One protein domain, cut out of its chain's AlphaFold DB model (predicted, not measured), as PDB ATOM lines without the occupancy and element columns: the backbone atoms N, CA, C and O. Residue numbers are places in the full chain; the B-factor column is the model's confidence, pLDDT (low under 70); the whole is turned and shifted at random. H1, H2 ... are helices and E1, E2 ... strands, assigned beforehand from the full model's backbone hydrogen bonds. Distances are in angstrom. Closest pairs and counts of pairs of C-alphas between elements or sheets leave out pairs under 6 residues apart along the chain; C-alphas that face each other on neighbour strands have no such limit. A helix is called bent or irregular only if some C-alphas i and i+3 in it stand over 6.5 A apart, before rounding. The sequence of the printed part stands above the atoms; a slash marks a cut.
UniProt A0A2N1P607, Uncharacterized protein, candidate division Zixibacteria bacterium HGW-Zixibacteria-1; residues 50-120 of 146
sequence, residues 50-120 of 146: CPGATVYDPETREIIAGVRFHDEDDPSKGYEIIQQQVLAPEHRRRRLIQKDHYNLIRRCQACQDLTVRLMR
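This is residues 50 to 120 of the 146 residues of an uncharacterized protein of candidate division Zixibacteria bacterium HGW-Zixibacteria-1 (UniProt A0A2N1P607). A small antiparallel sheet of three short strands, E1, E2 and E3, makes one part of the domain, with the helix H2 beside its edge strand E1. At the other end of the longest axis, away from the sheet, the strand E4 and the short helix H1 follow one another round a corner, and residues 105 to 108 lead back from H1 to H2. The printed part has 71 residues, with four named strands and two named helices in the order E1, E2, E3, E4, H1, H2; the class is mixed, helices and strands. The whole is compact, with a radius of gyration of the C-alphas of 12.1 A, and spans 39 by 26 by 21 A.

E1 is residues 54 to 56, beginning at C-alpha 54 at (-26.172, -15.583, 2.145). E2, residues 63 to 69, is 10.6 A long from first to last C-alpha, and E3 is residues 79 to 82. E4, residues 94 to 98, is 13.3 A long. H1, residues 99 to 104, begins with C-alpha 99 at (-40.468, -34.376, 10.047); it is irregular, with C-alphas 100 and 103 7.3 A apart. H2, residues 109 to 119, is 15.4 A long and ends with C-alpha 119 at (-17.262, -16.800, -0.452).

E1, E2 and E3 form a meander, each strand the antiparallel neighbour of the one before, with E1 and E3 as edge strands. E1 and E2 are a hairpin at 135 degrees between directions, with N 55 and O 65 2.8 A apart, within hydrogen-bond range. E2 and E3 are a hairpin at 172 degrees, with N 68 and O 80 at 2.8 A and N 66 and O 82 at 3.0 A within that range. The pairing is staggered: E2 pairs with E1 over residues 63 to 66 and with E3 over 66 to 69. H2 only grazes the sheet, with its residues 111 to 119; its closest C-alphas to E1 are those of Thr 54 and Thr 115, 5.4 A apart. E4 pairs with no named strand and is apart from E1, E2, E3 and H2. E4 and H1 meet only through their link, and H1 is not on the sheet. In H2 every O i to N i+4 pair is within hydrogen-bond range; in H1 0 of 2 are, beside 2 of 3 O i to N i+3 pairs.

The two C-alphas farthest apart are those of Glu 59 and Lys 99, at 38.9 A. The printed part has no cut. The link from E3 to E4, with 11 residues between them, is long. The mean pLDDT of the printed part is 85.3, and residue 120 is under 70.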
ATOM      1  N   CYS A  50     -37.411 -22.539   2.097       88.38
ATOM      2  CA  CYS A  50     -35.999 -22.197   2.143       88.38
ATOM      3  C   CYS A  50     -35.816 -20.692   2.356       88.38
ATOM      4  O   CYS A  50     -36.335 -19.905   1.561       88.38
ATOM      5  N   PRO A  51     -34.989 -20.286   3.331       86.81
ATOM      6  CA  PRO A  51     -34.782 -18.875   3.627       86.81
ATOM      7  C   PRO A  51     -33.994 -18.161   2.519       86.81
ATOM      8  O   PRO A  51     -34.209 -16.978   2.278       86.81
ATOM      9  N   GLY A  52     -33.113 -18.876   1.806       90.12
ATOM     10  CA  GLY A  52     -32.282 -18.332   0.729       90.12
ATOM     11  C   GLY A  52     -30.784 -18.568   0.931       90.12
ATOM     12  O   GLY A  52     -30.367 -19.363   1.773       90.12
ATOM     13  N   ALA A  53     -29.975 -17.932   0.089       91.88
ATOM     14  CA  ALA A  53     -28.520 -17.889   0.181       91.88
ATOM     15  C   ALA A  53     -28.067 -16.687   1.025       91.88
ATOM     16  O   ALA A  53     -28.811 -15.722   1.194       91.88
ATOM     17  N   THR A  54     -26.834 -16.741   1.527       90.69
ATOM     18  CA  THR A  54     -26.172 -15.583   2.145       90.69
ATOM     19  C   THR A  54     -25.186 -15.007   1.145       90.69
ATOM     20  O   THR A  54     -24.422 -15.755   0.531       90.69
ATOM     21  N   VAL A  55     -25.208 -13.692   0.974       90.31
ATOM     22  CA  VAL A  55     -24.252 -12.960   0.147       90.31
ATOM     23  C   VAL A  55     -23.302 -12.226   1.071       90.31
ATOM     24  O   VAL A  55     -23.731 -11.417   1.895       90.31
ATOM     25  N   TYR A  56     -22.020 -12.525   0.920       88.12
ATOM     26  CA  TYR A  56     -20.952 -11.902   1.684       88.12
ATOM     27  C   TYR A  56     -20.223 -10.869   0.833       88.12
ATOM     28  O   TYR A  56     -20.085 -11.043  -0.380       88.12
ATOM     29  N   ASP A  57     -19.729  -9.823   1.481       84.81
ATOM     30  CA  ASP A  57     -18.743  -8.925   0.901       84.81
ATOM     31  C   ASP A  57     -17.419  -9.695   0.674       84.81
ATOM     32  O   ASP A  57     -16.920 -10.349   1.600       84.81
ATOM     33  N   PRO A  58     -16.832  -9.656  -0.535       81.44
ATOM     34  CA  PRO A  58     -15.592 -10.371  -0.843       81.44
ATOM     35  C   PRO A  58     -14.359  -9.868  -0.071       81.44
ATOM     36  O   PRO A  58     -13.356 -10.593   0.017       81.44
ATOM     37  N   GLU A  59     -14.395  -8.645   0.459       83.88
ATOM     38  CA  GLU A  59     -13.293  -8.034   1.202       83.88
ATOM     39  C   GLU A  59     -13.466  -8.213   2.711       83.88
ATOM     40  O   GLU A  59     -12.570  -8.751   3.366       83.88
ATOM     41  N   THR A  60     -14.620  -7.821   3.256       86.12
ATOM     42  CA  THR A  60     -14.862  -7.801   4.712       86.12
ATOM     43  C   THR A  60     -15.467  -9.096   5.251       86.12
ATOM     44  O   THR A  60     -15.385  -9.355   6.451       86.12
ATOM     45  N   ARG A  61     -16.041  -9.942   4.379       83.06
ATOM     46  CA  ARG A  61     -16.848 -11.128   4.734       83.06
ATOM     47  C   ARG A  61     -18.077 -10.809   5.584       83.06
ATOM     48  O   ARG A  61     -18.641 -11.707   6.211       83.06
ATOM     49  N   GLU A  62     -18.517  -9.559   5.596       88.38
ATOM     50  CA  GLU A  62     -19.783  -9.182   6.212       88.38
ATOM     51  C   GLU A  62     -20.953  -9.575   5.307       88.38
ATOM     52  O   GLU A  62     -20.823  -9.651   4.085       88.38
ATOM     53  N   ILE A  63     -22.109  -9.865   5.905       88.19
ATOM     54  CA  ILE A  63     -23.310 -10.224   5.147       88.19
ATOM     55  C   ILE A  63     -23.918  -8.947   4.572       88.19
ATOM     56  O   ILE A  63     -24.435  -8.116   5.317       88.19
ATOM     57  N   ILE A  64     -23.904  -8.822   3.248       91.94
ATOM     58  CA  ILE A  64     -24.478  -7.671   2.543       91.94
ATOM     59  C   ILE A  64     -25.941  -7.900   2.161       91.94
ATOM     60  O   ILE A  64     -26.727  -6.958   2.163       91.94
ATOM     61  N   ALA A  65     -26.325  -9.144   1.858       91.94
ATOM     62  CA  ALA A  65     -27.692  -9.492   1.484       91.94
ATOM     63  C   ALA A  65     -28.010 -10.971   1.754       91.94
ATOM     64  O   ALA A  65     -27.116 -11.814   1.859       91.94
ATOM     65  N   GLY A  66     -29.297 -11.310   1.794       91.88
ATOM     66  CA  GLY A  66     -29.768 -12.681   1.953       91.88
ATOM     67  C   GLY A  66     -30.001 -13.052   3.412       91.88
ATOM     68  O   GLY A  66     -30.540 -12.260   4.176       91.88
ATOM     69  N   VAL A  67     -29.655 -14.279   3.792       91.19
ATOM     70  CA  VAL A  67     -30.023 -14.842   5.103       91.19
ATOM     71  C   VAL A  67     -28.889 -14.704   6.112       91.19
ATOM     72  O   VAL A  67     -27.766 -15.128   5.830       91.19
ATOM     73  N   ARG A  68     -29.193 -14.209   7.312       90.50
ATOM     74  CA  ARG A  68     -28.335 -14.295   8.499       90.50
ATOM     75  C   ARG A  68     -29.031 -15.144   9.554       90.50
ATOM     76  O   ARG A  68     -30.134 -14.811   9.970       90.50
ATOM     77  N   PHE A  69     -28.405 -16.232   9.987       87.56
ATOM     78  CA  PHE A  69     -28.950 -17.038  11.078       87.56
ATOM     79  C   PHE A  69     -28.665 -16.350  12.417       87.56
ATOM     80  O   PHE A  69     -27.614 -15.728  12.582       87.56
ATOM     81  N   HIS A  70     -29.612 -16.423  13.359       88.50
ATOM     82  CA  HIS A  70     -29.390 -15.890  14.709       88.50
ATOM     83  C   HIS A  70     -28.302 -16.673  15.442       88.50
ATOM     84  O   HIS A  70     -27.497 -16.093  16.168       88.50
ATOM     85  N   ASP A  71     -28.274 -17.981  15.205       82.94
ATOM     86  CA  ASP A  71     -27.239 -18.888  15.659       82.94
ATOM     87  C   ASP A  71     -26.766 -19.721  14.465       82.94
ATOM     88  O   ASP A  71     -27.562 -20.376  13.788       82.94
ATOM     89  N   GLU A  72     -25.467 -19.668  14.181       80.44
ATOM     90  CA  GLU A  72     -24.871 -20.429  13.084       80.44
ATOM     91  C   GLU A  72     -24.856 -21.933  13.380       80.44
ATOM     92  O   GLU A  72     -24.780 -22.727  12.443       80.44
ATOM     93  N   ASP A  73     -24.968 -22.349  14.644       81.19
ATOM     94  CA  ASP A  73     -24.969 -23.757  15.035       81.19
ATOM     95  C   ASP A  73     -26.379 -24.354  15.137       81.19
ATOM     96  O   ASP A  73     -26.555 -25.557  14.915       81.19
ATOM     97  N   ASP A  74     -27.395 -23.519  15.357       79.12
ATOM     98  CA  ASP A  74     -28.779 -23.951  15.551       79.12
ATOM     99  C   ASP A  74     -29.770 -23.192  14.640       79.12
ATOM    100  O   ASP A  74     -30.212 -22.088  14.973       79.12
ATOM    101  N   PRO A  75     -30.188 -23.786  13.502       75.75
ATOM    102  CA  PRO A  75     -31.115 -23.141  12.571       75.75
ATOM    103  C   PRO A  75     -32.526 -22.971  13.145       75.75
ATOM    104  O   PRO A  75     -33.299 -22.171  12.615       75.75
ATOM    105  N   SER A  76     -32.880 -23.708  14.206       79.94
ATOM    106  CA  SER A  76     -34.210 -23.638  14.817       79.94
ATOM    107  C   SER A  76     -34.441 -22.322  15.562       79.94
ATOM    108  O   SER A  76     -35.581 -21.883  15.698       79.94
ATOM    109  N   LYS A  77     -33.357 -21.633  15.951       84.81
ATOM    110  CA  LYS A  77     -33.406 -20.296  16.561       84.81
ATOM    111  C   LYS A  77     -33.836 -19.202  15.585       84.81
ATOM    112  O   LYS A  77     -34.060 -18.074  16.012       84.81
ATOM    113  N   GLY A  78     -33.985 -19.533  14.302       86.62
ATOM    114  CA  GLY A  78     -34.502 -18.646  13.272       86.62
ATOM    115  C   GLY A  78     -33.419 -17.889  12.509       86.62
ATOM    116  O   GLY A  78     -32.213 -18.106  12.662       86.62
ATOM    117  N   TYR A  79     -33.876 -17.001  11.632       90.38
ATOM    118  CA  TYR A  79     -33.030 -16.224  10.742       90.38
ATOM    119  C   TYR A  79     -33.647 -14.857  10.449       90.38
ATOM    120  O   TYR A  79     -34.862 -14.673  10.502       90.38
ATOM    121  N   GLU A  80     -32.792 -13.925  10.051       93.31
ATOM    122  CA  GLU A  80     -33.152 -12.603   9.565       93.31
ATOM    123  C   GLU A  80     -32.771 -12.472   8.085       93.31
ATOM    124  O   GLU A  80     -31.758 -13.015   7.629       93.31
ATOM    125  N   ILE A  81     -33.590 -11.752   7.316       92.81
ATOM    126  CA  ILE A  81     -33.284 -11.415   5.924       92.81
ATOM    127  C   ILE A  81     -32.664 -10.018   5.892       92.81
ATOM    128  O   ILE A  81     -33.336  -9.024   6.156       92.81
ATOM    129  N   ILE A  82     -31.389  -9.945   5.523       92.81
ATOM    130  CA  ILE A  82     -30.650  -8.693   5.366       92.81
ATOM    131  C   ILE A  82     -30.861  -8.165   3.946       92.81
ATOM    132  O   ILE A  82     -30.601  -8.873   2.972       92.81
ATOM    133  N   GLN A  83     -31.307  -6.908   3.842       92.69
ATOM    134  CA  GLN A  83     -31.671  -6.184   2.614       92.69
ATOM    135  C   GLN A  83     -32.773  -6.846   1.775       92.69
ATOM    136  O   GLN A  83     -33.873  -6.312   1.657       92.69
ATOM    137  N   GLN A  84     -32.473  -7.989   1.166       92.00
ATOM    138  CA  GLN A  84     -33.370  -8.725   0.290       92.00
ATOM    139  C   GLN A  84     -33.069 -10.219   0.328       92.00
ATOM    140  O   GLN A  84     -31.931 -10.650   0.528       92.00
ATOM    141  N   GLN A  85     -34.098 -11.019   0.069       91.38
ATOM    142  CA  GLN A  85     -33.939 -12.455  -0.076       91.38
ATOM    143  C   GLN A  85     -33.194 -12.775  -1.376       91.38
ATOM    144  O   GLN A  85     -33.610 -12.363  -2.457       91.38
ATOM    145  N   VAL A  86     -32.123 -13.562  -1.279       90.31
ATOM    146  CA  VAL A  86     -31.359 -14.031  -2.441       90.31
ATOM    147  C   VAL A  86     -31.587 -15.525  -2.606       90.31
ATOM    148  O   VAL A  86     -31.344 -16.305  -1.687       90.31
ATOM    149  N   LEU A  87     -32.067 -15.939  -3.776       88.38
ATOM    150  CA  LEU A  87     -32.342 -17.339  -4.099       88.38
ATOM    151  C   LEU A  87     -31.402 -17.806  -5.209       88.38
ATOM    152  O   LEU A  87     -31.048 -17.039  -6.102       88.38
ATOM    153  N   ALA A  88     -31.004 -19.077  -5.166       85.88
ATOM    154  CA  ALA A  88     -30.254 -19.673  -6.264       85.88
ATOM    155  C   ALA A  88     -31.130 -19.833  -7.524       85.88
ATOM    156  O   ALA A  88     -32.344 -19.996  -7.400       85.88
ATOM    157  N   PRO A  89     -30.550 -19.856  -8.737       81.88
ATOM    158  CA  PRO A  89     -31.326 -20.004  -9.973       81.88
ATOM    159  C   PRO A  89     -32.172 -21.286 -10.026       81.88
ATOM    160  O   PRO A  89     -33.300 -21.271 -10.503       81.88
ATOM    161  N   GLU A  90     -31.652 -22.391  -9.488       82.50
ATOM    162  CA  GLU A  90     -32.328 -23.702  -9.460       82.50
ATOM    163  C   GLU A  90     -33.113 -23.938  -8.157       82.50
ATOM    164  O   GLU A  90     -33.382 -25.067  -7.742       82.50
ATOM    165  N   HIS A  91     -33.451 -22.861  -7.453       84.00
ATOM    166  CA  HIS A  91     -34.065 -22.935  -6.143       84.00
ATOM    167  C   HIS A  91     -35.548 -23.346  -6.199       84.00
ATOM    168  O   HIS A  91     -36.345 -22.776  -6.942       84.00
ATOM    169  N   ARG A  92     -35.948 -24.284  -5.329       83.06
ATOM    170  CA  ARG A  92     -37.357 -24.607  -5.054       83.06
ATOM    171  C   ARG A  92     -37.758 -24.070  -3.683       83.06
ATOM    172  O   ARG A  92     -37.235 -24.550  -2.676       83.06
ATOM    173  N   ARG A  93     -38.691 -23.107  -3.668       80.81
ATOM    174  CA  ARG A  93     -39.142 -22.389  -2.459       80.81
ATOM    175  C   ARG A  93     -39.682 -23.315  -1.385       80.81
ATOM    176  O   ARG A  93     -39.179 -23.291  -0.268       80.81
ATOM    177  N   ARG A  94     -40.644 -24.158  -1.754       86.88
ATOM    178  CA  ARG A  94     -41.284 -25.130  -0.868       86.88
ATOM    179  C   ARG A  94     -40.805 -26.528  -1.243       86.88
ATOM    180  O   ARG A  94     -40.802 -26.887  -2.424       86.88
ATOM    181  N   ARG A  95     -40.372 -27.316  -0.258       85.00
ATOM    182  CA  ARG A  95     -40.019 -28.728  -0.464       85.00
ATOM    183  C   ARG A  95     -40.582 -29.603   0.637       85.00
ATOM    184  O   ARG A  95     -40.689 -29.166   1.778       85.00
ATOM    185  N   LEU A  96     -40.909 -30.833   0.268       88.50
ATOM    186  CA  LEU A  96     -41.367 -31.847   1.200       88.50
ATOM    187  C   LEU A  96     -40.166 -32.532   1.850       88.50
ATOM    188  O   LEU A  96     -39.227 -32.926   1.154       88.50
ATOM    189  N   ILE A  97     -40.196 -32.664   3.170       87.62
ATOM    190  CA  ILE A  97     -39.183 -33.361   3.961       87.62
ATOM    191  C   ILE A  97     -39.853 -34.309   4.953       87.62
ATOM    192  O   ILE A  97     -41.043 -34.182   5.233       87.62
ATOM    193  N   GLN A  98     -39.075 -35.239   5.499       90.25
ATOM    194  CA  GLN A  98     -39.471 -35.967   6.701       90.25
ATOM    195  C   GLN A  98     -39.423 -35.027   7.905       90.25
ATOM    196  O   GLN A  98     -38.500 -34.210   7.998       90.25
ATOM    197  N   LYS A  99     -40.394 -35.161   8.813       88.50
ATOM    198  CA  LYS A  99     -40.468 -34.376  10.047       88.50
ATOM    199  C   LYS A  99     -39.164 -34.486  10.819       88.50
ATOM    200  O   LYS A  99     -38.578 -33.456  11.085       88.50
ATOM    201  N   ASP A 100     -38.607 -35.676  11.007       87.12
ATOM    202  CA  ASP A 100     -37.355 -35.887  11.758       87.12
ATOM    203  C   ASP A 100     -36.143 -35.091  11.239       87.12
ATOM    204  O   ASP A 100     -35.201 -34.809  11.980       87.12
ATOM    205  N   HIS A 101     -36.156 -34.685   9.968       84.31
ATOM    206  CA  HIS A 101     -35.052 -33.949   9.356       84.31
ATOM    207  C   HIS A 101     -35.160 -32.426   9.505       84.31
ATOM    208  O   HIS A 101     -34.225 -31.726   9.111       84.31
ATOM    209  N   TYR A 102     -36.252 -31.885  10.055       82.62
ATOM    210  CA  TYR A 102     -36.489 -30.437  10.066       82.62
ATOM    211  C   TYR A 102     -35.380 -29.651  10.789       82.62
ATOM    212  O   TYR A 102     -34.914 -28.642  10.267       82.62
ATOM    213  N   ASN A 103     -34.874 -30.171  11.912       79.19
ATOM    214  CA  ASN A 103     -33.788 -29.553  12.689       79.19
ATOM    215  C   ASN A 103     -32.402 -29.685  12.039       79.19
ATOM    216  O   ASN A 103     -31.483 -28.941  12.369       79.19
ATOM    217  N   LEU A 104     -32.230 -30.637  11.119       79.81
ATOM    218  CA  LEU A 104     -30.943 -30.904  10.465       79.81
ATOM    219  C   LEU A 104     -30.727 -30.010   9.239       79.81
ATOM    220  O   LEU A 104     -29.611 -29.861   8.737       79.81
ATOM    221  N   ILE A 105     -31.806 -29.431   8.718       79.44
ATOM    222  CA  ILE A 105     -31.804 -28.730   7.446       79.44
ATOM    223  C   ILE A 105     -31.656 -27.227   7.678       79.44
ATOM    224  O   ILE A 105     -32.589 -26.541   8.072       79.44
ATOM    225  N   ARG A 106     -30.483 -26.694   7.326       77.44
ATOM    226  CA  ARG A 106     -30.204 -25.249   7.402       77.44
ATOM    227  C   ARG A 106     -30.579 -24.503   6.122       77.44
ATOM    228  O   ARG A 106     -31.176 -23.435   6.150       77.44
ATOM    229  N   ARG A 107     -30.190 -25.052   4.968       82.31
ATOM    230  CA  ARG A 107     -30.331 -24.414   3.646       82.31
ATOM    231  C   ARG A 107     -30.763 -25.442   2.608       82.31
ATOM    232  O   ARG A 107     -30.679 -26.649   2.832       82.31
ATOM    233  N   CYS A 108     -31.270 -24.998   1.461       87.31
ATOM    234  CA  CYS A 108     -31.335 -25.892   0.305       87.31
ATOM    235  C   CYS A 108     -29.941 -26.031  -0.317       87.31
ATOM    236  O   CYS A 108     -29.162 -25.078  -0.294       87.31
ATOM    237  N   GLN A 109     -29.665 -27.179  -0.937       84.62
ATOM    238  CA  GLN A 109     -28.380 -27.449  -1.584       84.62
ATOM    239  C   GLN A 109     -27.995 -26.352  -2.591       84.62
ATOM    240  O   GLN A 109     -26.913 -25.792  -2.500       84.62
ATOM    241  N   ALA A 110     -28.925 -25.939  -3.461       84.88
ATOM    242  CA  ALA A 110     -28.667 -24.879  -4.440       84.88
ATOM    243  C   ALA A 110     -28.254 -23.527  -3.808       84.88
ATOM    244  O   ALA A 110     -27.323 -22.877  -4.279       84.88
ATOM    245  N   CYS A 111     -28.914 -23.097  -2.725       87.88
ATOM    246  CA  CYS A 111     -28.592 -21.846  -2.028       87.88
ATOM    247  C   CYS A 111     -27.311 -21.959  -1.196       87.88
ATOM    248  O   CYS A 111     -26.580 -20.975  -1.064       87.88
ATOM    249  N   GLN A 112     -27.015 -23.140  -0.652       85.94
ATOM    250  CA  GLN A 112     -25.739 -23.414   0.003       85.94
ATOM    251  C   GLN A 112     -24.586 -23.341  -1.002       85.94
ATOM    252  O   GLN A 112     -23.618 -22.628  -0.754       85.94
ATOM    253  N   ASP A 113     -24.724 -23.989  -2.159       84.19
ATOM    254  CA  ASP A 113     -23.724 -23.946  -3.228       84.19
ATOM    255  C   ASP A 113     -23.478 -22.513  -3.700       84.19
ATOM    256  O   ASP A 113     -22.329 -22.101  -3.844       84.19
ATOM    257  N   LEU A 114     -24.544 -21.725  -3.885       82.75
ATOM    258  CA  LEU A 114     -24.422 -20.309  -4.230       82.75
ATOM    259  C   LEU A 114     -23.675 -19.518  -3.145       82.75
ATOM    260  O   LEU A 114     -22.759 -18.769  -3.465       82.75
ATOM    261  N   THR A 115     -24.018 -19.724  -1.872       83.25
ATOM    262  CA  THR A 115     -23.327 -19.079  -0.741       83.25
ATOM    263  C   THR A 115     -21.824 -19.391  -0.764       83.25
ATOM    264  O   THR A 115     -20.990 -18.500  -0.623       83.25
ATOM    265  N   VAL A 116     -21.458 -20.660  -0.982       80.69
ATOM    266  CA  VAL A 116     -20.054 -21.097  -1.040       80.69
ATOM    267  C   VAL A 116     -19.327 -20.489  -2.240       80.69
ATOM    268  O   VAL A 116     -18.165 -20.107  -2.105       80.69
ATOM    269  N   ARG A 117     -19.992 -20.379  -3.397       75.75
ATOM    270  CA  ARG A 117     -19.430 -19.719  -4.587       75.75
ATOM    271  C   ARG A 117     -19.115 -18.251  -4.319       75.75
ATOM    272  O   ARG A 117     -18.031 -17.812  -4.662       75.75
ATOM    273  N   LEU A 118     -20.005 -17.534  -3.634       75.62
ATOM    274  CA  LEU A 118     -19.800 -16.122  -3.296       75.62
ATOM    275  C   LEU A 118     -18.641 -15.899  -2.308       75.62
ATOM    276  O   LEU A 118     -17.975 -14.873  -2.365       75.62
ATOM    277  N   MET A 119     -18.369 -16.864  -1.423       73.50
ATOM    278  CA  MET A 119     -17.262 -16.800  -0.452       73.50
ATOM    279  C   MET A 119     -15.889 -17.137  -1.043       73.50
ATOM    280  O   MET A 119     -14.858 -16.699  -0.528       73.50
ATOM    281  N   ARG A 120     -15.834 -17.969  -2.088       61.62
ATOM    282  CA  ARG A 120     -14.568 -18.365  -2.712       61.62
ATOM    283  C   ARG A 120     -14.191 -17.319  -3.755       61.62
ATOM    284  O   ARG A 120     -14.926 -17.118  -4.710       61.62
TER     285      ARG A 120